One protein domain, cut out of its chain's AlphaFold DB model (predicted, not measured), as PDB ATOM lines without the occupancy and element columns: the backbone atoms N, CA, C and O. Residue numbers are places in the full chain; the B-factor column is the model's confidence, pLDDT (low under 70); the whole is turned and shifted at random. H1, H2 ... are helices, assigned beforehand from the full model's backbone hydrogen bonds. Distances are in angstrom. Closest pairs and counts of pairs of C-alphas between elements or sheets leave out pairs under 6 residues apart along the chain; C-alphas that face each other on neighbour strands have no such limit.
ATOM      1  N   LEU A 233     -34.366   1.832  45.325       48.88
ATOM      2  CA  LEU A 233     -34.156   3.278  45.201       48.88
ATOM      3  C   LEU A 233     -32.987   3.632  44.269       48.88
ATOM      4  O   LEU A 233     -33.110   4.517  43.425       48.88
ATOM      5  N   GLY A 234     -31.852   2.940  44.422       49.88
ATOM      6  CA  GLY A 234     -30.660   3.162  43.599       49.88
ATOM      7  C   GLY A 234     -30.873   2.761  42.139       49.88
ATOM      8  O   GLY A 234     -30.482   3.498  41.238       49.88
ATOM      9  N   GLN A 235     -31.550   1.634  41.904       53.53
ATOM     10  CA  GLN A 235     -31.904   1.181  40.554       53.53
ATOM     11  C   GLN A 235     -32.925   2.107  39.890       53.53
ATOM     12  O   GLN A 235     -32.834   2.370  38.696       53.53
ATOM     13  N   MET A 236     -33.863   2.650  40.665       54.94
ATOM     14  CA  MET A 236     -34.885   3.545  40.148       54.94
ATOM     15  C   MET A 236     -34.351   4.946  39.841       54.94
ATOM     16  O   MET A 236     -34.686   5.495  38.798       54.94
ATOM     17  N   LEU A 237     -33.506   5.523  40.700       52.66
ATOM     18  CA  LEU A 237     -32.841   6.795  40.395       52.66
ATOM     19  C   LEU A 237     -31.971   6.656  39.140       52.66
ATOM     20  O   LEU A 237     -32.069   7.487  38.245       52.66
ATOM     21  N   ALA A 238     -31.242   5.543  39.011       52.84
ATOM     22  CA  ALA A 238     -30.508   5.223  37.791       52.84
ATOM     23  C   ALA A 238     -31.431   5.049  36.564       52.84
ATOM     24  O   ALA A 238     -31.070   5.475  35.472       52.84
ATOM     25  N   ALA A 239     -32.627   4.470  36.722       55.91
ATOM     26  CA  ALA A 239     -33.600   4.307  35.635       55.91
ATOM     27  C   ALA A 239     -34.302   5.621  35.240       55.91
ATOM     28  O   ALA A 239     -34.575   5.838  34.058       55.91
ATOM     29  N   MET A 240     -34.577   6.501  36.211       52.16
ATOM     30  CA  MET A 240     -35.092   7.854  35.988       52.16
ATOM     31  C   MET A 240     -34.064   8.724  35.261       52.16
ATOM     32  O   MET A 240     -34.425   9.410  34.305       52.16
ATOM     33  N   ASP A 241     -32.794   8.641  35.667       52.50
ATOM     34  CA  ASP A 241     -31.678   9.316  34.999       52.50
ATOM     35  C   ASP A 241     -31.434   8.748  33.587       52.50
ATOM     36  O   ASP A 241     -31.071   9.488  32.677       52.50
ATOM     37  N   ALA A 242     -31.699   7.454  33.369       55.97
ATOM     38  CA  ALA A 242     -31.551   6.784  32.075       55.97
ATOM     39  C   ALA A 242     -32.778   6.886  31.142       55.97
ATOM     40  O   ALA A 242     -32.805   6.217  30.111       55.97
ATOM     41  N   HIS A 243     -33.807   7.672  31.490       51.94
ATOM     42  CA  HIS A 243     -35.057   7.836  30.718       51.94
ATOM     43  C   HIS A 243     -35.850   6.542  30.410       51.94
ATOM     44  O   HIS A 243     -36.811   6.586  29.647       51.94
ATOM     45  N   ASN A 244     -35.507   5.410  31.033       51.62
ATOM     46  CA  ASN A 244     -36.131   4.091  30.828       51.62
ATOM     47  C   ASN A 244     -37.045   3.683  31.990       51.62
ATOM     48  O   ASN A 244     -37.315   2.506  32.226       51.62
ATOM     49  N   PHE A 245     -37.487   4.662  32.767       50.44
ATOM     50  CA  PHE A 245     -38.325   4.426  33.921       50.44
ATOM     51  C   PHE A 245     -39.729   3.982  33.474       50.44
ATOM     52  O   PHE A 245     -40.387   4.692  32.720       50.44
ATOM     53  N   ASP A 246     -40.202   2.827  33.945       49.94
ATOM     54  CA  ASP A 246     -41.595   2.382  33.812       49.94
ATOM     55  C   ASP A 246     -42.289   2.589  35.167       49.94
ATOM     56  O   ASP A 246     -41.961   1.895  36.133       49.94
ATOM     57  N   PRO A 247     -43.247   3.523  35.289       44.31
ATOM     58  CA  PRO A 247     -43.844   3.851  36.576       44.31
ATOM     59  C   PRO A 247     -44.787   2.738  37.059       44.31
ATOM     60  O   PRO A 247     -45.130   2.704  38.236       44.31
ATOM     61  N   THR A 248     -45.185   1.805  36.184       44.41
ATOM     62  CA  THR A 248     -46.020   0.654  36.550       44.41
ATOM     63  C   THR A 248     -45.232  -0.430  37.289       44.41
ATOM     64  O   THR A 248     -45.823  -1.230  38.018       44.41
ATOM     65  N   SER A 249     -43.899  -0.418  37.161       44.97
ATOM     66  CA  SER A 249     -42.992  -1.315  37.889       44.97
ATOM     67  C   SER A 249     -42.835  -0.929  39.364       44.97
ATOM     68  O   SER A 249     -42.622  -1.795  40.213       44.97
ATOM     69  N   LEU A 250     -43.067   0.344  39.699       47.78
ATOM     70  CA  LEU A 250     -43.323   0.781  41.066       47.78
ATOM     71  C   LEU A 250     -44.812   0.751  41.324       47.78
ATOM     72  O   LEU A 250     -45.493   1.771  41.424       47.78
ATOM     73  N   LYS A 251     -45.300  -0.451  41.599       46.22
ATOM     74  CA  LYS A 251     -46.293  -0.514  42.657       46.22
ATOM     75  C   LYS A 251     -45.551  -0.082  43.917       46.22
ATOM     76  O   LYS A 251     -44.910  -0.907  44.561       46.22
ATOM     77  N   ALA A 252     -45.629   1.209  44.256       46.59
ATOM     78  CA  ALA A 252     -45.695   1.592  45.656       46.59
ATOM     79  C   ALA A 252     -46.824   0.726  46.201       46.59
ATOM     80  O   ALA A 252     -47.996   0.993  45.943       46.59
ATOM     81  N   SER A 253     -46.455  -0.442  46.729       41.44
ATOM     82  CA  SER A 253     -47.442  -1.441  47.082       41.44
ATOM     83  C   SER A 253     -48.383  -0.737  48.051       41.44
ATOM     84  O   SER A 253     -47.888  -0.043  48.942       41.44
ATOM     85  N   PRO A 254     -49.707  -0.866  47.917       46.66
ATOM     86  CA  PRO A 254     -50.627  -0.339  48.921       46.66
ATOM     87  C   PRO A 254     -50.289  -0.844  50.342       46.66
ATOM     88  O   PRO A 254     -50.706  -0.241  51.323       46.66
ATOM     89  N   GLY A 255     -49.469  -1.904  50.467       47.16
ATOM     90  CA  GLY A 255     -48.886  -2.387  51.724       47.16
ATOM     91  C   GLY A 255     -47.484  -1.866  52.095       47.16
ATOM     92  O   GLY A 255     -46.929  -2.334  53.082       47.16
ATOM     93  N   ALA A 256     -46.875  -0.948  51.337       61.75
ATOM     94  CA  ALA A 256     -45.593  -0.349  51.706       61.75
ATOM     95  C   ALA A 256     -45.769   0.547  52.946       61.75
ATOM     96  O   ALA A 256     -46.751   1.298  53.028       61.75
ATOM     97  N   PRO A 257     -44.831   0.515  53.909       85.75
ATOM     98  CA  PRO A 257     -44.947   1.312  55.119       85.75
ATOM     99  C   PRO A 257     -45.063   2.797  54.767       85.75
ATOM    100  O   PRO A 257     -44.361   3.317  53.898       85.75
ATOM    101  N   LEU A 258     -45.957   3.506  55.459       89.69
ATOM    102  CA  LEU A 258     -46.281   4.906  55.172       89.69
ATOM    103  C   LEU A 258     -45.045   5.805  55.048       89.69
ATOM    104  O   LEU A 258     -44.986   6.661  54.170       89.69
ATOM    105  N   LEU A 259     -44.044   5.588  55.899       87.56
ATOM    106  CA  LEU A 259     -42.822   6.379  55.892       87.56
ATOM    107  C   LEU A 259     -42.023   6.225  54.593       87.56
ATOM    108  O   LEU A 259     -41.403   7.181  54.132       87.56
ATOM    109  N   GLU A 260     -42.069   5.049  53.976       88.12
ATOM    110  CA  GLU A 260     -41.450   4.816  52.679       88.12
ATOM    111  C   GLU A 260     -42.184   5.594  51.585       88.12
ATOM    112  O   GLU A 260     -41.546   6.316  50.823       88.12
ATOM    113  N   ARG A 261     -43.524   5.557  51.575       90.75
ATOM    114  CA  ARG A 261     -44.349   6.352  50.643       90.75
ATOM    115  C   ARG A 261     -44.081   7.856  50.769       90.75
ATOM    116  O   ARG A 261     -44.042   8.561  49.765       90.75
ATOM    117  N   ILE A 262     -43.838   8.349  51.985       91.25
ATOM    118  CA  ILE A 262     -43.461   9.749  52.232       91.25
ATOM    119  C   ILE A 262     -42.089  10.076  51.618       91.25
ATOM    120  O   ILE A 262     -41.929  11.114  50.974       91.25
ATOM    121  N   VAL A 263     -41.099   9.193  51.788       89.75
ATOM    122  CA  VAL A 263     -39.766   9.359  51.180       89.75
ATOM    123  C   VAL A 263     -39.854   9.321  49.653       89.75
ATOM    124  O   VAL A 263     -39.235  10.154  48.986       89.75
ATOM    125  N   TRP A 264     -40.659   8.408  49.108       87.50
ATOM    126  CA  TRP A 264     -40.957   8.331  47.680       87.50
ATOM    127  C   TRP A 264     -41.559   9.633  47.155       87.50
ATOM    128  O   TRP A 264     -41.084  10.181  46.159       87.50
ATOM    129  N   GLY A 265     -42.542  10.174  47.870       91.81
ATOM    130  CA  GLY A 265     -43.157  11.450  47.540       91.81
ATOM    131  C   GLY A 265     -42.149  12.589  47.438       91.81
ATOM    132  O   GLY A 265     -42.164  13.348  46.473       91.81
ATOM    133  N   GLU A 266     -41.221  12.678  48.389       91.44
ATOM    134  CA  GLU A 266     -40.200  13.729  48.395       91.44
ATOM    135  C   GLU A 266     -39.273  13.646  47.170       91.44
ATOM    136  O   GLU A 266     -38.891  14.676  46.605       91.44
ATOM    137  N   LEU A 267     -38.911  12.434  46.740       87.75
ATOM    138  CA  LEU A 267     -38.084  12.224  45.548       87.75
ATOM    139  C   LEU A 267     -38.818  12.622  44.266       87.75
ATOM    140  O   LEU A 267     -38.237  13.308  43.424       87.75
ATOM    141  N   LEU A 268     -40.096  12.269  44.147       89.25
ATOM    142  CA  LEU A 268     -40.914  12.658  42.997       89.25
ATOM    143  C   LEU A 268     -41.089  14.181  42.923       89.25
ATOM    144  O   LEU A 268     -40.912  14.769  41.856       89.25
ATOM    145  N   LEU A 269     -41.329  14.847  44.058       89.00
ATOM    146  CA  LEU A 269     -41.408  16.311  44.114       89.00
ATOM    147  C   LEU A 269     -40.070  16.989  43.767       89.00
ATOM    148  O   LEU A 269     -40.072  18.057  43.156       89.00
ATOM    149  N   ASN A 270     -38.923  16.375  44.093       86.00
ATOM    150  CA  ASN A 270     -37.614  16.862  43.633       86.00
ATOM    151  C   ASN A 270     -37.486  16.812  42.105       86.00
ATOM    152  O   ASN A 270     -36.963  17.760  41.518       86.00
ATOM    153  N   GLY A 271     -37.971  15.739  41.473       84.88
ATOM    154  CA  GLY A 271     -38.002  15.618  40.013       84.88
ATOM    155  C   GLY A 271     -38.903  16.669  39.361       84.88
ATOM    156  O   GLY A 271     -38.516  17.296  38.377       84.88
ATOM    157  N   LEU A 272     -40.070  16.935  39.955       85.75
ATOM    158  CA  LEU A 272     -41.013  17.945  39.462       85.75
ATOM    159  C   LEU A 272     -40.480  19.379  39.598       85.75
ATOM    160  O   LEU A 272     -40.676  20.189  38.694       85.75
ATOM    161  N   GLY A 273     -39.764  19.680  40.687       81.00
ATOM    162  CA  GLY A 273     -39.135  20.985  40.922       81.00
ATOM    163  C   GLY A 273     -37.851  21.237  40.118       81.00
ATOM    164  O   GLY A 273     -37.289  22.328  40.179       81.00
ATOM    165  N   ALA A 274     -37.337  20.260  39.364       77.69
ATOM    166  CA  ALA A 274     -36.186  20.485  38.496       77.69
ATOM    167  C   ALA A 274     -36.606  21.303  37.256       77.69
ATOM    168  O   ALA A 274     -37.176  20.800  36.286       77.69
ATOM    169  N   THR A 275     -36.310  22.600  37.283       57.62
ATOM    170  CA  THR A 275     -36.644  23.600  36.252       57.62
ATOM    171  C   THR A 275     -35.757  23.552  35.001       57.62
ATOM    172  O   THR A 275     -35.761  24.485  34.203       57.62
ATOM    173  N   GLY A 276     -35.018  22.462  34.768       61.84
ATOM    174  CA  GLY A 276     -34.280  22.292  33.517       61.84
ATOM    175  C   GLY A 276     -35.252  22.188  32.340       61.84
ATOM    176  O   GLY A 276     -36.003  21.217  32.263       61.84
ATOM    177  N   ASN A 277     -35.245  23.182  31.444       53.91
ATOM    178  CA  ASN A 277     -36.079  23.228  30.233       53.91
ATOM    179  C   ASN A 277     -35.857  22.032  29.288       53.91
ATOM    180  O   ASN A 277     -36.722  21.750  28.466       53.91
ATOM    181  N   ASP A 278     -34.742  21.316  29.444       53.78
ATOM    182  CA  ASP A 278     -34.355  20.203  28.573       53.78
ATOM    183  C   ASP A 278     -34.676  18.822  29.167       53.78
ATOM    184  O   ASP A 278     -34.514  17.804  28.495       53.78
ATOM    185  N   ALA A 279     -35.175  18.756  30.409       52.56
ATOM    186  CA  ALA A 279     -35.722  17.512  30.938       52.56
ATOM    187  C   ALA A 279     -37.032  17.224  30.192       52.56
ATOM    188  O   ALA A 279     -38.054  17.861  30.458       52.56
ATOM    189  N   ALA A 280     -36.963  16.302  29.228       58.03
ATOM    190  CA  ALA A 280     -38.050  15.912  28.339       58.03
ATOM    191  C   ALA A 280     -39.397  15.880  29.079       58.03
ATOM    192  O   ALA A 280     -39.530  15.208  30.103       58.03
ATOM    193  N   ASN A 281     -40.400  16.584  28.544       67.00
ATOM    194  CA  ASN A 281     -41.747  16.719  29.120       67.00
ATOM    195  C   ASN A 281     -42.366  15.391  29.615       67.00
ATOM    196  O   ASN A 281     -43.198  15.409  30.521       67.00
ATOM    197  N   GLY A 282     -41.936  14.247  29.066       74.31
ATOM    198  CA  GLY A 282     -42.323  12.909  29.522       74.31
ATOM    199  C   GLY A 282     -41.898  12.566  30.957       74.31
ATOM    200  O   GLY A 282     -42.678  11.963  31.685       74.31
ATOM    201  N   SER A 283     -40.720  12.999  31.417       79.25
ATOM    202  CA  SER A 283     -40.251  12.703  32.782       79.25
ATOM    203  C   SER A 283     -41.099  13.417  33.843       79.25
ATOM    204  O   SER A 283     -41.469  12.830  34.860       79.25
ATOM    205  N   LYS A 284     -41.491  14.673  33.582       83.06
ATOM    206  CA  LYS A 284     -42.333  15.454  34.501       83.06
ATOM    207  C   LYS A 284     -43.762  14.926  34.571       83.06
ATOM    208  O   LYS A 284     -44.308  14.816  35.667       83.06
ATOM    209  N   SER A 285     -44.373  14.585  33.434       81.50
ATOM    210  CA  SER A 285     -45.724  14.006  33.435       81.50
ATOM    211  C   SER A 285     -45.745  12.666  34.171       81.50
ATOM    212  O   SER A 285     -46.633  12.431  34.986       81.50
ATOM    213  N   GLN A 286     -44.717  11.844  33.976       82.25
ATOM    214  CA  GLN A 286     -44.565  10.565  34.653       82.25
ATOM    215  C   GLN A 286     -44.350  10.707  36.163       82.25
ATOM    216  O   GLN A 286     -45.028  10.033  36.939       82.25
ATOM    217  N   ALA A 287     -43.463  11.608  36.594       84.88
ATOM    218  CA  ALA A 287     -43.258  11.897  38.013       84.88
ATOM    219  C   ALA A 287     -44.544  12.417  38.673       84.88
ATOM    220  O   ALA A 287     -44.852  12.048  39.805       84.88
ATOM    221  N   ARG A 288     -45.336  13.221  37.949       87.06
ATOM    222  CA  ARG A 288     -46.642  13.706  38.412       87.06
ATOM    223  C   ARG A 288     -47.650  12.568  38.551       87.06
ATOM    224  O   ARG A 288     -48.327  12.489  39.571       87.06
ATOM    225  N   SER A 289     -47.742  11.684  37.560       83.00
ATOM    226  CA  SER A 289     -48.614  10.508  37.629       83.00
ATOM    227  C   SER A 289     -48.230   9.584  38.787       83.00
ATOM    228  O   SER A 289     -49.109   9.162  39.530       83.00
ATOM    229  N   ALA A 290     -46.935   9.333  38.993       85.94
ATOM    230  CA  ALA A 290     -46.443   8.544  40.124       85.94
ATOM    231  C   ALA A 290     -46.741   9.221  41.472       85.94
ATOM    232  O   ALA A 290     -47.143   8.554  42.420       85.94
ATOM    233  N   TRP A 291     -46.603  10.548  41.550       90.00
ATOM    234  CA  TRP A 291     -46.933  11.320  42.749       90.00
ATOM    235  C   TRP A 291     -48.416  11.195  43.110       90.00
ATOM    236  O   TRP A 291     -48.748  10.956  44.266       90.00
ATOM    237  N   LEU A 292     -49.307  11.302  42.122       86.44
ATOM    238  CA  LEU A 292     -50.749  11.142  42.330       86.44
ATOM    239  C   LEU A 292     -51.149   9.700  42.673       86.44
ATOM    240  O   LEU A 292     -52.190   9.497  43.290       86.44
ATOM    241  N   ALA A 293     -50.333   8.718  42.285       86.88
ATOM    242  CA  ALA A 293     -50.524   7.311  42.621       86.88
ATOM    243  C   ALA A 293     -49.984   6.938  44.014       86.88
ATOM    244  O   ALA A 293     -50.252   5.835  44.489       86.88
ATOM    245  N   LEU A 294     -49.243   7.827  44.690       85.56
ATOM    246  CA  LEU A 294     -48.906   7.625  46.096       85.56
ATOM    247  C   LEU A 294     -50.187   7.771  46.917       85.56
ATOM    248  O   LEU A 294     -50.649   8.882  47.174       85.56
ATOM    249  N   GLU A 295     -50.751   6.642  47.340       89.62
ATOM    250  CA  GLU A 295     -51.909   6.550  48.236       89.62
ATOM    251  C   GLU A 295     -51.552   7.046  49.651       89.62
ATOM    252  O   GLU A 295     -51.477   6.288  50.618       89.62
ATOM    253  N   LEU A 296     -51.245   8.336  49.774       92.88
ATOM    254  CA  LEU A 296     -50.999   8.983  51.054       92.88
ATOM    255  C   LEU A 296     -52.331   9.116  51.814       92.88
ATOM    256  O   LEU A 296     -53.355   9.416  51.195       92.88
ATOM    257  N   PRO A 297     -52.332   8.916  53.143       92.25
ATOM    258  CA  PRO A 297     -53.545   8.962  53.951       92.25
ATOM    259  C   PRO A 297     -54.146  10.355  53.861       92.25
ATOM    260  O   PRO A 297     -53.445  11.336  54.082       92.25
ATOM    261  N   THR A 298     -55.423  10.451  53.518       93.81
ATOM    262  CA  THR A 298     -56.129  11.742  53.384       93.81
ATOM    263  C   THR A 298     -57.392  11.801  54.223       93.81
ATOM    264  O   THR A 298     -57.951  12.885  54.401       93.81
ATOM    265  N   SER A 299     -57.847  10.664  54.756       94.00
ATOM    266  CA  SER A 299     -59.015  10.642  55.624       94.00
ATOM    267  C   SER A 299     -58.658  11.156  57.030       94.00
ATOM    268  O   SER A 299     -57.561  10.891  57.526       94.00
ATOM    269  N   PRO A 300     -59.567  11.878  57.707       90.06
ATOM    270  CA  PRO A 300     -59.329  12.352  59.070       90.06
ATOM    271  C   PRO A 300     -58.986  11.226  60.052       90.06
ATOM    272  O   PRO A 300     -58.132  11.416  60.915       90.06
ATOM    273  N   ASP A 301     -59.605  10.054  59.895       92.50
ATOM    274  CA  ASP A 301     -59.417   8.907  60.786       92.50
ATOM    275  C   ASP A 301     -58.014   8.298  60.642       92.50
ATOM    276  O   ASP A 301     -57.338   8.064  61.645       92.50
ATOM    277  N   GLU A 302     -57.522   8.125  59.408       92.31
ATOM    278  CA  GLU A 302     -56.142   7.680  59.159       92.31
ATOM    279  C   GLU A 302     -55.135   8.672  59.746       92.31
ATOM    280  O   GLU A 302     -54.167   8.275  60.392       92.31
ATOM    281  N   LEU A 303     -55.378   9.973  59.559       91.44
ATOM    282  CA  LEU A 303     -54.511  11.037  60.066       91.44
ATOM    283  C   LEU A 303     -54.496  11.098  61.595       91.44
ATOM    284  O   LEU A 303     -53.463  11.422  62.189       91.44
ATOM    285  N   GLN A 304     -55.613  10.772  62.249       89.62
ATOM    286  CA  GLN A 304     -55.690  10.696  63.706       89.62
ATOM    287  C   GLN A 304     -54.802   9.590  64.275       89.62
ATOM    288  O   GLN A 304     -54.149   9.819  65.300       89.62
ATOM    289  N   GLN A 305     -54.726   8.456  63.575       92.12
ATOM    290  CA  GLN A 305     -53.949   7.277  63.962       92.12
ATOM    291  C   GLN A 305     -52.439   7.419  63.710       92.12
ATOM    292  O   GLN A 305     -51.655   6.614  64.211       92.12
ATOM    293  N   LEU A 306     -51.999   8.441  62.967       90.19
ATOM    294  CA  LEU A 306     -50.576   8.650  62.708       90.19
ATOM    295  C   LEU A 306     -49.816   9.056  63.972       90.19
ATOM    296  O   LEU A 306     -50.197   9.981  64.694       90.19
ATOM    297  N   ALA A 307     -48.659   8.421  64.168       89.94
ATOM    298  CA  ALA A 307     -47.673   8.879  65.133       89.94
ATOM    299  C   ALA A 307     -47.253  10.334  64.819       89.94
ATOM    300  O   ALA A 307     -47.006  10.650  63.647       89.94
ATOM    301  N   PRO A 308     -47.093  11.210  65.833       90.31
ATOM    302  CA  PRO A 308     -46.752  12.620  65.629       90.31
ATOM    303  C   PRO A 308     -45.591  12.887  64.653       90.31
ATOM    304  O   PRO A 308     -45.779  13.670  63.725       90.31
ATOM    305  N   PRO A 309     -44.430  12.202  64.740       88.31
ATOM    306  CA  PRO A 309     -43.325  12.493  63.825       88.31
ATOM    307  C   PRO A 309     -43.598  12.062  62.375       88.31
ATOM    308  O   PRO A 309     -43.022  12.625  61.445       88.31
ATOM    309  N   VAL A 310     -44.484  11.085  62.154       90.44
ATOM    310  CA  VAL A 310     -44.911  10.690  60.801       90.44
ATOM    311  C   VAL A 310     -45.873  11.734  60.230       90.44
ATOM    312  O   VAL A 310     -45.744  12.103  59.061       90.44
ATOM    313  N   ALA A 311     -46.782  12.258  61.058       90.50
ATOM    314  CA  ALA A 311     -47.673  13.355  60.686       90.50
ATOM    315  C   ALA A 311     -46.897  14.640  60.334       90.50
ATOM    316  O   ALA A 311     -47.229  15.298  59.345       90.50
ATOM    317  N   ASP A 312     -45.820  14.954  61.062       88.00
ATOM    318  CA  ASP A 312     -44.926  16.077  60.745       88.00
ATOM    319  C   ASP A 312     -44.268  15.903  59.365       88.00
ATOM    320  O   ASP A 312     -44.237  16.836  58.555       88.00
ATOM    321  N   CYS A 313     -43.783  14.692  59.057       89.88
ATOM    322  CA  CYS A 313     -43.190  14.394  57.751       89.88
ATOM    323  C   CYS A 313     -44.213  14.533  56.612       89.88
ATOM    324  O   CYS A 313     -43.901  15.115  55.571       89.88
ATOM    325  N   LEU A 314     -45.429  14.016  56.810       92.12
ATOM    326  CA  LEU A 314     -46.507  14.099  55.826       92.12
ATOM    327  C   LEU A 314     -46.946  15.549  55.588       92.12
ATOM    328  O   LEU A 314     -47.102  15.966  54.442       92.12
ATOM    329  N   THR A 315     -47.066  16.336  56.658       90.25
ATOM    330  CA  THR A 315     -47.397  17.765  56.573       90.25
ATOM    331  C   THR A 315     -46.351  18.513  55.754       90.25
ATOM    332  O   THR A 315     -46.703  19.206  54.801       90.25
ATOM    333  N   ALA A 316     -45.062  18.316  56.052       88.31
ATOM    334  CA  ALA A 316     -43.981  18.964  55.311       88.31
ATOM    335  C   ALA A 316     -43.968  18.571  53.823       88.31
ATOM    336  O   ALA A 316     -43.716  19.412  52.956       88.31
ATOM    337  N   LEU A 317     -44.265  17.304  53.517       91.88
ATOM    338  CA  LEU A 317     -44.379  16.813  52.147       91.88
ATOM    339  C   LEU A 317     -45.543  17.486  51.397       91.88
ATOM    340  O   LEU A 317     -45.365  17.964  50.275       91.88
ATOM    341  N   TRP A 318     -46.724  17.575  52.009       93.19
ATOM    342  CA  TRP A 318     -47.891  18.220  51.400       93.19
ATOM    343  C   TRP A 318     -47.748  19.732  51.265       93.19
ATOM    344  O   TRP A 318     -48.113  20.275  50.223       93.19
ATOM    345  N   SER A 319     -47.164  20.421  52.248       87.00
ATOM    346  CA  SER A 319     -46.835  21.847  52.120       87.00
ATOM    347  C   SER A 319     -45.952  22.103  50.899       87.00
ATOM    348  O   SER A 319     -46.162  23.072  50.168       87.00
ATOM    349  N   ARG A 320     -45.014  21.192  50.618       87.88
ATOM    350  CA  ARG A 320     -44.185  21.266  49.419       87.88
ATOM    351  C   ARG A 320     -44.944  20.991  48.135       87.88
ATOM    352  O   ARG A 320     -44.805  21.755  47.182       87.88
ATOM    353  N   ALA A 321     -45.752  19.939  48.105       90.38
ATOM    354  CA  ALA A 321     -46.595  19.660  46.950       90.38
ATOM    355  C   ALA A 321     -47.548  20.828  46.645       90.38
ATOM    356  O   ALA A 321     -47.780  21.129  45.477       90.38
ATOM    357  N   ARG A 322     -48.029  21.541  47.675       89.31
ATOM    358  CA  ARG A 322     -48.820  22.771  47.529       89.31
ATOM    359  C   ARG A 322     -48.042  23.880  46.830       89.31
ATOM    360  O   ARG A 322     -48.559  24.464  45.887       89.31
ATOM    361  N   GLY A 323     -46.805  24.136  47.257       84.94
ATOM    362  CA  GLY A 323     -45.935  25.145  46.638       84.94
ATOM    363  C   GLY A 323     -45.581  24.849  45.175       84.94
ATOM    364  O   GLY A 323     -45.256  25.765  44.434       84.94
ATOM    365  N   LEU A 324     -45.677  23.584  44.756       85.44
ATOM    366  CA  LEU A 324     -45.477  23.145  43.369       85.44
ATOM    367  C   LEU A 324     -46.789  23.016  42.570       85.44
ATOM    368  O   LEU A 324     -46.763  22.519  41.444       85.44
ATOM    369  N   GLU A 325     -47.931  23.396  43.155       88.88
ATOM    370  CA  GLU A 325     -49.270  23.233  42.566       88.88
ATOM    371  C   GLU A 325     -49.605  21.767  42.196       88.88
ATOM    372  O   GLU A 325     -50.338  21.480  41.249       88.88
ATOM    373  N   GLN A 326     -49.053  20.807  42.947       88.75
ATOM    374  CA  GLN A 326     -49.249  19.360  42.749       88.75
ATOM    375  C   GLN A 326     -50.127  18.711  43.823       88.75
ATOM    376  O   GLN A 326     -50.241  17.484  43.878       88.75
ATOM    377  N   LEU A 327     -50.720  19.505  44.713       89.00
ATOM    378  CA  LEU A 327     -51.544  18.984  45.797       89.00
ATOM    379  C   LEU A 327     -52.955  18.654  45.295       89.00
ATOM    380  O   LEU A 327     -53.582  19.454  44.603       89.00
ATOM    381  N   SER A 328     -53.470  17.475  45.647       88.81
ATOM    382  CA  SER A 328     -54.856  17.117  45.342       88.81
ATOM    383  C   SER A 328     -55.831  17.848  46.281       88.81
ATOM    384  O   SER A 328     -55.477  18.121  47.432       88.81
ATOM    385  N   PRO A 329     -57.092  18.099  45.875       90.75
ATOM    386  CA  PRO A 329     -58.089  18.728  46.752       90.75
ATOM    387  C   PRO A 329     -58.382  17.941  48.042       90.75
ATOM    388  O   PRO A 329     -58.807  18.505  49.051       90.75
ATOM    389  N   ALA A 330     -58.187  16.618  48.028       87.31
ATOM    390  CA  ALA A 330     -58.296  15.785  49.226       87.31
ATOM    391  C   ALA A 330     -57.120  16.030  50.182       87.31
ATOM    392  O   ALA A 330     -57.341  16.280  51.365       87.31
ATOM    393  N   ALA A 331     -55.892  16.046  49.656       87.50
ATOM    394  CA  ALA A 331     -54.698  16.350  50.434       87.50
ATOM    395  C   ALA A 331     -54.691  17.800  50.950       87.50
ATOM    396  O   ALA A 331     -54.196  18.050  52.043       87.50
ATOM    397  N   GLU A 332     -55.290  18.754  50.231       89.69
ATOM    398  CA  GLU A 332     -55.418  20.138  50.709       89.69
ATOM    399  C   GLU A 332     -56.358  20.256  51.918       89.69
ATOM    400  O   GLU A 332     -56.025  20.928  52.895       89.69
ATOM    401  N   ARG A 333     -57.486  19.535  51.911       90.38
ATOM    402  CA  ARG A 333     -58.369  19.442  53.087       90.38
ATOM    403  C   ARG A 333     -57.672  18.750  54.259       90.38
ATOM    404  O   ARG A 333     -57.728  19.249  55.380       90.38
ATOM    405  N   ALA A 334     -56.982  17.644  53.989       88.25
ATOM    406  CA  ALA A 334     -56.212  16.906  54.985       88.25
ATOM    407  C   ALA A 334     -55.106  17.766  55.625       88.25
ATOM    408  O   ALA A 334     -54.950  17.775  56.847       88.25
ATOM    409  N   LEU A 335     -54.391  18.556  54.821       87.12
ATOM    410  CA  LEU A 335     -53.378  19.494  55.298       87.12
ATOM    411  C   LEU A 335     -53.975  20.538  56.252       87.12
ATOM    412  O   LEU A 335     -53.363  20.836  57.276       87.12
ATOM    413  N   GLY A 336     -55.182  21.039  55.964       86.12
ATOM    414  CA  GLY A 336     -55.921  21.915  56.879       86.12
ATOM    415  C   GLY A 336     -56.171  21.256  58.239       86.12
ATOM    416  O   GLY A 336     -55.831  21.828  59.271       86.12
ATOM    417  N   THR A 337     -56.657  20.009  58.239       86.69
ATOM    418  CA  THR A 337     -56.921  19.268  59.487       86.69
ATOM    419  C   THR A 337     -55.658  18.978  60.305       86.69
ATOM    420  O   THR A 337     -55.681  19.061  61.533       86.69
ATOM    421  N   LEU A 338     -54.530  18.679  59.645       84.44
ATOM    422  CA  LEU A 338     -53.244  18.495  60.326       84.44
ATOM    423  C   LEU A 338     -52.712  19.813  60.887       84.44
ATOM    424  O   LEU A 338     -52.151  19.824  61.981       84.44
ATOM    425  N   GLY A 339     -52.913  20.917  60.171       80.88
ATOM    426  CA  GLY A 339     -52.487  22.240  60.606       80.88
ATOM    427  C   GLY A 339     -53.127  22.679  61.927       80.88
ATOM    428  O   GLY A 339     -52.441  23.248  62.779       80.88
ATOM    429  N   ASP A 340     -54.406  22.357  62.134       83.69
ATOM    430  CA  ASP A 340     -55.109  22.642  63.393       83.69
ATOM    431  C   ASP A 340     -54.573  21.793  64.558       83.69
ATOM    432  O   ASP A 340     -54.474  22.262  65.693       83.69
ATOM    433  N   ARG A 341     -54.171  20.546  64.278       80.06
ATOM    434  CA  ARG A 341     -53.613  19.618  65.275       80.06
ATOM    435  C   ARG A 341     -52.155  19.927  65.622       80.06
ATOM    436  O   ARG A 341     -51.735  19.712  66.759       80.06
ATOM    437  N   PHE A 342     -51.386  20.433  64.660       75.44
ATOM    438  CA  PHE A 342     -49.955  20.707  64.782       75.44
ATOM    439  C   PHE A 342     -49.653  22.186  64.486       75.44
ATOM    440  O   PHE A 342     -49.016  22.514  63.482       75.44
ATOM    441  N   PRO A 343     -50.029  23.111  65.393       70.69
ATOM    442  CA  PRO A 343     -49.917  24.556  65.167       70.69
ATOM    443  C   PRO A 343     -48.478  25.036  64.929       70.69
ATOM    444  O   PRO A 343     -48.262  26.097  64.345       70.69
ATOM    445  N   ARG A 344     -47.473  24.235  65.317       67.56
ATOM    446  CA  ARG A 344     -46.054  24.491  65.021       67.56
ATOM    447  C   ARG A 344     -45.751  24.542  63.520       67.56
ATOM    448  O   ARG A 344     -44.765  25.165  63.148       67.56
ATOM    449  N   LEU A 345     -46.583  23.922  62.683       61.25
ATOM    450  CA  LEU A 345     -46.387  23.819  61.234       61.25
ATOM    451  C   LEU A 345     -47.148  24.908  60.455       61.25
ATOM    452  O   LEU A 345     -46.774  25.223  59.329       61.25
ATOM    453  N   ASN A 346     -48.153  25.538  61.076       59.84
ATOM    454  CA  ASN A 346     -48.985  26.598  60.490       59.84
ATOM    455  C   ASN A 346     -48.459  28.025  60.731       59.84
ATOM    456  O   ASN A 346     -49.071  28.999  60.290       59.84
ATOM    457  N   GLY A 347     -47.334  28.182  61.432       63.03
ATOM    458  CA  GLY A 347     -46.726  29.496  61.623       63.03
ATOM    459  C   GLY A 347     -46.279  30.106  60.282       63.03
ATOM    460  O   GLY A 347     -45.705  29.385  59.464       63.03
ATOM    461  N   PRO A 348     -46.437  31.426  60.059       50.91
ATOM    462  CA  PRO A 348     -46.076  32.107  58.805       50.91
ATOM    463  C   PRO A 348     -44.582  32.035  58.412       50.91
ATOM    464  O   PRO A 348     -44.202  32.540  57.362       50.91
ATOM    465  N   GLY A 349     -43.734  31.373  59.207       55.00
ATOM    466  CA  GLY A 349     -42.345  31.037  58.869       55.00
ATOM    467  C   GLY A 349     -41.983  29.552  58.999       55.00
ATOM    468  O   GLY A 349     -40.842  29.195  58.725       55.00
ATOM    469  N   ALA A 350     -42.909  28.681  59.410       58.84
ATOM    470  CA  ALA A 350     -42.593  27.287  59.734       58.84
ATOM    471  C   ALA A 350     -42.443  26.385  58.496       58.84
ATOM    472  O   ALA A 350     -41.697  25.412  58.544       58.84
ATOM    473  N   MET A 351     -43.118  26.710  57.386       53.25
ATOM    474  CA  MET A 351     -43.110  25.876  56.171       53.25
ATOM    475  C   MET A 351     -42.863  26.659  54.875       53.25
ATOM    476  O   MET A 351     -42.190  26.144  53.987       53.25
ATOM    477  N   SER A 352     -43.288  27.927  54.780       49.97
ATOM    478  CA  SER A 352     -42.958  28.791  53.628       49.97
ATOM    479  C   SER A 352     -41.457  29.082  53.501       49.97
ATOM    480  O   SER A 352     -40.998  29.454  52.430       49.97
ATOM    481  N   GLY A 353     -40.686  28.897  54.580       52.16
ATOM    482  CA  GLY A 353     -39.229  29.033  54.572       52.16
ATOM    483  C   GLY A 353     -38.471  27.786  54.105       52.16
ATOM    484  O   GLY A 353     -37.273  27.890  53.869       52.16
ATOM    485  N   LEU A 354     -39.138  26.629  53.965       54.62
ATOM    486  CA  LEU A 354     -38.472  25.360  53.631       54.62
ATOM    487  C   LEU A 354     -38.219  25.168  52.131       54.62
ATOM    488  O   LEU A 354     -37.623  24.166  51.728       54.62
ATOM    489  N   LEU A 355     -38.726  26.069  51.291       57.03
ATOM    490  CA  LEU A 355     -38.609  25.984  49.843       57.03
ATOM    491  C   LEU A 355     -38.058  27.300  49.324       57.03
ATOM    492  O   LEU A 355     -38.652  28.359  49.513       57.03
ATOM    493  N   GLY A 356     -36.909  27.219  48.659       63.25
ATOM    494  CA  GLY A 356     -36.436  28.312  47.829       63.25
ATOM    495  C   GLY A 356     -37.397  28.569  46.659       63.25
ATOM    496  O   GLY A 356     -38.246  27.722  46.366       63.25
ATOM    497  N   PRO A 357     -37.238  29.702  45.953       66.12
ATOM    498  CA  PRO A 357     -38.065  30.055  44.793       66.12
ATOM    499  C   PRO A 357     -38.095  28.954  43.719       66.12
ATOM    500  O   PRO A 357     -39.096  28.785  43.035       66.12
ATOM    501  N   ASP A 358     -37.047  28.131  43.649       67.81
ATOM    502  CA  ASP A 358     -36.926  27.023  42.696       67.81
ATOM    503  C   ASP A 358     -37.643  25.732  43.151       67.81
ATOM    504  O   ASP A 358     -37.399  24.655  42.606       67.81
ATOM    505  N   GLY A 359     -38.438  25.771  44.229       69.00
ATOM    506  CA  GLY A 359     -39.106  24.587  44.793       69.00
ATOM    507  C   GLY A 359     -38.151  23.554  45.418       69.00
ATOM    508  O   GLY A 359     -38.547  22.421  45.732       69.00
ATOM    509  N   ARG A 360     -36.878  23.926  45.603       76.00
ATOM    510  CA  ARG A 360     -35.841  23.112  46.249       76.00
ATOM    511  C   ARG A 360     -35.681  23.511  47.711       76.00
ATOM    512  O   ARG A 360     -35.660  24.694  48.041       76.00
ATOM    513  N   ARG A 361     -35.503  22.511  48.576       78.25
ATOM    514  CA  ARG A 361     -35.123  22.720  49.978       78.25
ATOM    515  C   ARG A 361     -33.736  23.358  50.052       78.25
ATOM    516  O   ARG A 361     -32.818  22.908  49.358       78.25
ATOM    517  N   SER A 362     -33.554  24.365  50.905       83.31
ATOM    518  CA  SER A 362     -32.208  24.836  51.240       83.31
ATOM    519  C   SER A 362     -31.420  23.731  51.965       83.31
ATOM    520  O   SER A 362     -31.973  22.716  52.395       83.31
ATOM    521  N   ARG A 363     -30.103  23.906  52.144       80.44
ATOM    522  CA  ARG A 363     -29.297  22.940  52.920       80.44
ATOM    523  C   ARG A 363     -29.804  22.777  54.356       80.44
ATOM    524  O   ARG A 363     -29.769  21.666  54.880       80.44
ATOM    525  N   ALA A 364     -30.265  23.865  54.976       80.69
ATOM    526  CA  ALA A 364     -30.835  23.833  56.318       80.69
ATOM    527  C   ALA A 364     -32.145  23.030  56.332       80.69
ATOM    528  O   ALA A 364     -32.320  22.141  57.163       80.69
ATOM    529  N   ASP A 365     -33.001  23.251  55.337       80.31
ATOM    530  CA  ASP A 365     -34.293  22.572  55.198       80.31
ATOM    531  C   ASP A 365     -34.123  21.081  54.905       80.31
ATOM    532  O   ASP A 365     -34.885  20.243  55.389       80.31
ATOM    533  N   GLN A 366     -33.090  20.724  54.139       83.81
ATOM    534  CA  GLN A 366     -32.736  19.335  53.873       83.81
ATOM    535  C   GLN A 366     -32.191  18.638  55.129       83.81
ATOM    536  O   GLN A 366     -32.493  17.465  55.356       83.81
ATOM    537  N   ALA A 367     -31.415  19.338  55.962       82.62
ATOM    538  CA  ALA A 367     -30.972  18.814  57.252       82.62
ATOM    539  C   ALA A 367     -32.158  18.616  58.211       82.62
ATOM    540  O   ALA A 367     -32.271  17.556  58.826       82.62
ATOM    541  N   HIS A 368     -33.076  19.586  58.267       83.38
ATOM    542  CA  HIS A 368     -34.303  19.488  59.054       83.38
ATOM    543  C   HIS A 368     -35.187  18.318  58.596       83.38
ATOM    544  O   HIS A 368     -35.609  17.504  59.413       83.38
ATOM    545  N   TRP A 369     -35.378  18.153  57.283       84.81
ATOM    546  CA  TRP A 369     -36.099  17.013  56.710       84.81
ATOM    547  C   TRP A 369     -35.503  15.662  57.112       84.81
ATOM    548  O   TRP A 369     -36.222  14.753  57.522       84.81
ATOM    549  N   ARG A 370     -34.173  15.525  57.037       87.19
ATOM    550  CA  ARG A 370     -33.480  14.296  57.454       87.19
ATOM    551  C   ARG A 370     -33.666  14.017  58.946       87.19
ATOM    552  O   ARG A 370     -33.835  12.858  59.315       87.19
ATOM    553  N   ALA A 371     -33.667  15.054  59.784       85.31
ATOM    554  CA  ALA A 371     -33.928  14.925  61.215       85.31
ATOM    555  C   ALA A 371     -35.373  14.470  61.509       85.31
ATOM    556  O   ALA A 371     -35.575  13.600  62.361       85.31
ATOM    557  N   LEU A 372     -36.362  14.987  60.768       82.69
ATOM    558  CA  LEU A 372     -37.754  14.531  60.864       82.69
ATOM    559  C   LEU A 372     -37.886  13.056  60.474       82.69
ATOM    560  O   LEU A 372     -38.434  12.269  61.243       82.69
ATOM    561  N   LEU A 373     -37.301  12.652  59.341       84.25
ATOM    562  CA  LEU A 373     -37.316  11.254  58.902       84.25
ATOM    563  C   LEU A 373     -36.630  10.317  59.903       84.25
ATOM    564  O   LEU A 373     -37.121   9.215  60.137       84.25
ATOM    565  N   ALA A 374     -35.513  10.735  60.505       83.44
ATOM    566  CA  ALA A 374     -34.829   9.944  61.528       83.44
ATOM    567  C   ALA A 374     -35.711   9.751  62.773       83.44
ATOM    568  O   ALA A 374     -35.844   8.629  63.260       83.44
ATOM    569  N   THR A 375     -36.366  10.820  63.235       84.94
ATOM    570  CA  THR A 375     -37.311  10.770  64.363       84.94
ATOM    571  C   THR A 375     -38.516   9.881  64.048       84.94
ATOM    572  O   THR A 375     -38.906   9.053  64.868       84.94
ATOM    573  N   ALA A 376     -39.077   9.998  62.842       83.81
ATOM    574  CA  ALA A 376     -40.197   9.174  62.393       83.81
ATOM    575  C   ALA A 376     -39.824   7.687  62.307       83.81
ATOM    576  O   ALA A 376     -40.602   6.846  62.753       83.81
ATOM    577  N   ARG A 377     -38.618   7.361  61.814       85.12
ATOM    578  CA  ARG A 377     -38.100   5.980  61.806       85.12
ATOM    579  C   ARG A 377     -37.977   5.417  63.215       85.12
ATOM    580  O   ARG A 377     -38.472   4.323  63.462       85.12
ATOM    581  N   ALA A 378     -37.370   6.175  64.128       82.94
ATOM    582  CA  ALA A 378     -37.206   5.755  65.516       82.94
ATOM    583  C   ALA A 378     -38.559   5.499  66.205       82.94
ATOM    584  O   ALA A 378     -38.717   4.500  66.903       82.94
ATOM    585  N   ALA A 379     -39.551   6.361  65.958       82.88
ATOM    586  CA  ALA A 379     -40.902   6.189  66.487       82.88
ATOM    587  C   ALA A 379     -41.624   4.970  65.897       82.88
ATOM    588  O   ALA A 379     -42.363   4.306  66.613       82.88
ATOM    589  N   SER A 380     -41.393   4.647  64.619       80.31
ATOM    590  CA  SER A 380     -41.969   3.446  63.997       80.31
ATOM    591  C   SER A 380     -41.316   2.138  64.450       80.31
ATOM    592  O   SER A 380     -41.953   1.098  64.363       80.31
ATOM    593  N   SER A 381     -40.066   2.173  64.926       79.44
ATOM    594  CA  SER A 381     -39.335   0.980  65.380       79.44
ATOM    595  C   SER A 381     -39.481   0.675  66.874       79.44
ATOM    596  O   SER A 381     -39.096  -0.402  67.303       79.44
ATOM    597  N   GLY A 382     -39.953   1.629  67.680       71.12
ATOM    598  CA  GLY A 382     -40.021   1.507  69.144       71.12
ATOM    599  C   GLY A 382     -41.375   1.048  69.691       71.12
ATOM    600  O   GLY A 382     -41.664   1.334  70.848       71.12
ATOM    601  N   GLY A 383     -42.221   0.444  68.852       56.38
ATOM    602  CA  GLY A 383     -43.598   0.063  69.181       56.38
ATOM    603  C   GLY A 383     -43.830  -1.420  69.479       56.38
ATOM    604  O   GLY A 383     -44.994  -1.800  69.549       56.38
TER     605      GLY A 383
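This is residues 233 to 383 of the 384 residues of an uncharacterized protein of Planctomycetes bacterium (UniProt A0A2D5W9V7). Two helices, H2 and H5, run side by side through the middle of a compact helical body: H3 folds back on H2, while H6 and H7 pack on H5. The short H4 packs on residues 334 to 338 of H6, H1 sits at the edge touching no helix, and two long loops, residues 242 to 257 and 342 to 362, run round the outside. The printed part has 151 residues with seven named helices, H1 to H7 in chain order, and no named strand; its class is all helix. It is compact, with a radius of gyration of the C-alphas of 15.3 A and spans of 40 by 34 by 29 A.

Begin at H1, residues 233 to 241; it is close to but not clearly touching H3, residues 281 to 293, where the C-alphas of Met 240 and Ser 283 come closest, 7.8 A apart. Go on to H2, residues 258 to 272, which makes a helical hairpin with H3: they touch at a shallow tilt of 22 degrees, opposite ways, closest at the C-alphas of Leu 268 and Ala 287, 5.6 A. Next find H4, residues 300 to 305; it touches residues 334 to 338 of H6, residues 329 to 341, closest at the C-alphas of Pro 300 and Ala 334, 6.9 A. H5, residues 308 to 323, touches H2 at a shallow tilt of 20 degrees, the same way, with the C-alphas of Glu 266 and Leu 317 closest at 6.4 A. H5 touches H6 at a steep tilt of 46 degrees, opposite ways, closest at the C-alphas of Thr 315 and Leu 335, 6.4 A. Last comes H7, residues 363 to 381: residues 309 to 313 of H5 touch it, closest at the C-alphas of Pro 309 and Ala 376, 4.8 A. H2, H5 and H7 form a bundle, helices set beside one another, though H2 and H7 only just touch, with 3 pairs of C-alphas within 8 A, closest at those of Leu 259 and Ala 376, 7.5 A. In each of the seven helices every O i to N i+4 pair is within hydrogen-bond range.

Find C-alpha 233 at (-34.156, 3.278, 45.201), where H1 begins. C-alpha 258 at (-46.281, 4.906, 55.172) opens H2, 21.1 A long; H5 measures 22.8 A. H7, 27.2 A, ends at C-alpha 381, (-39.335, 0.980, 65.380).

The C-alphas farthest apart, of Asp 278 and Gly 383, are 46.3 A apart. The printed part has no cut; the links H1 to H2 and H6 to H7 are long. Look for pLDDT under 70 at residues 233 to 256, 275 to 281, 344 to 359 and 383.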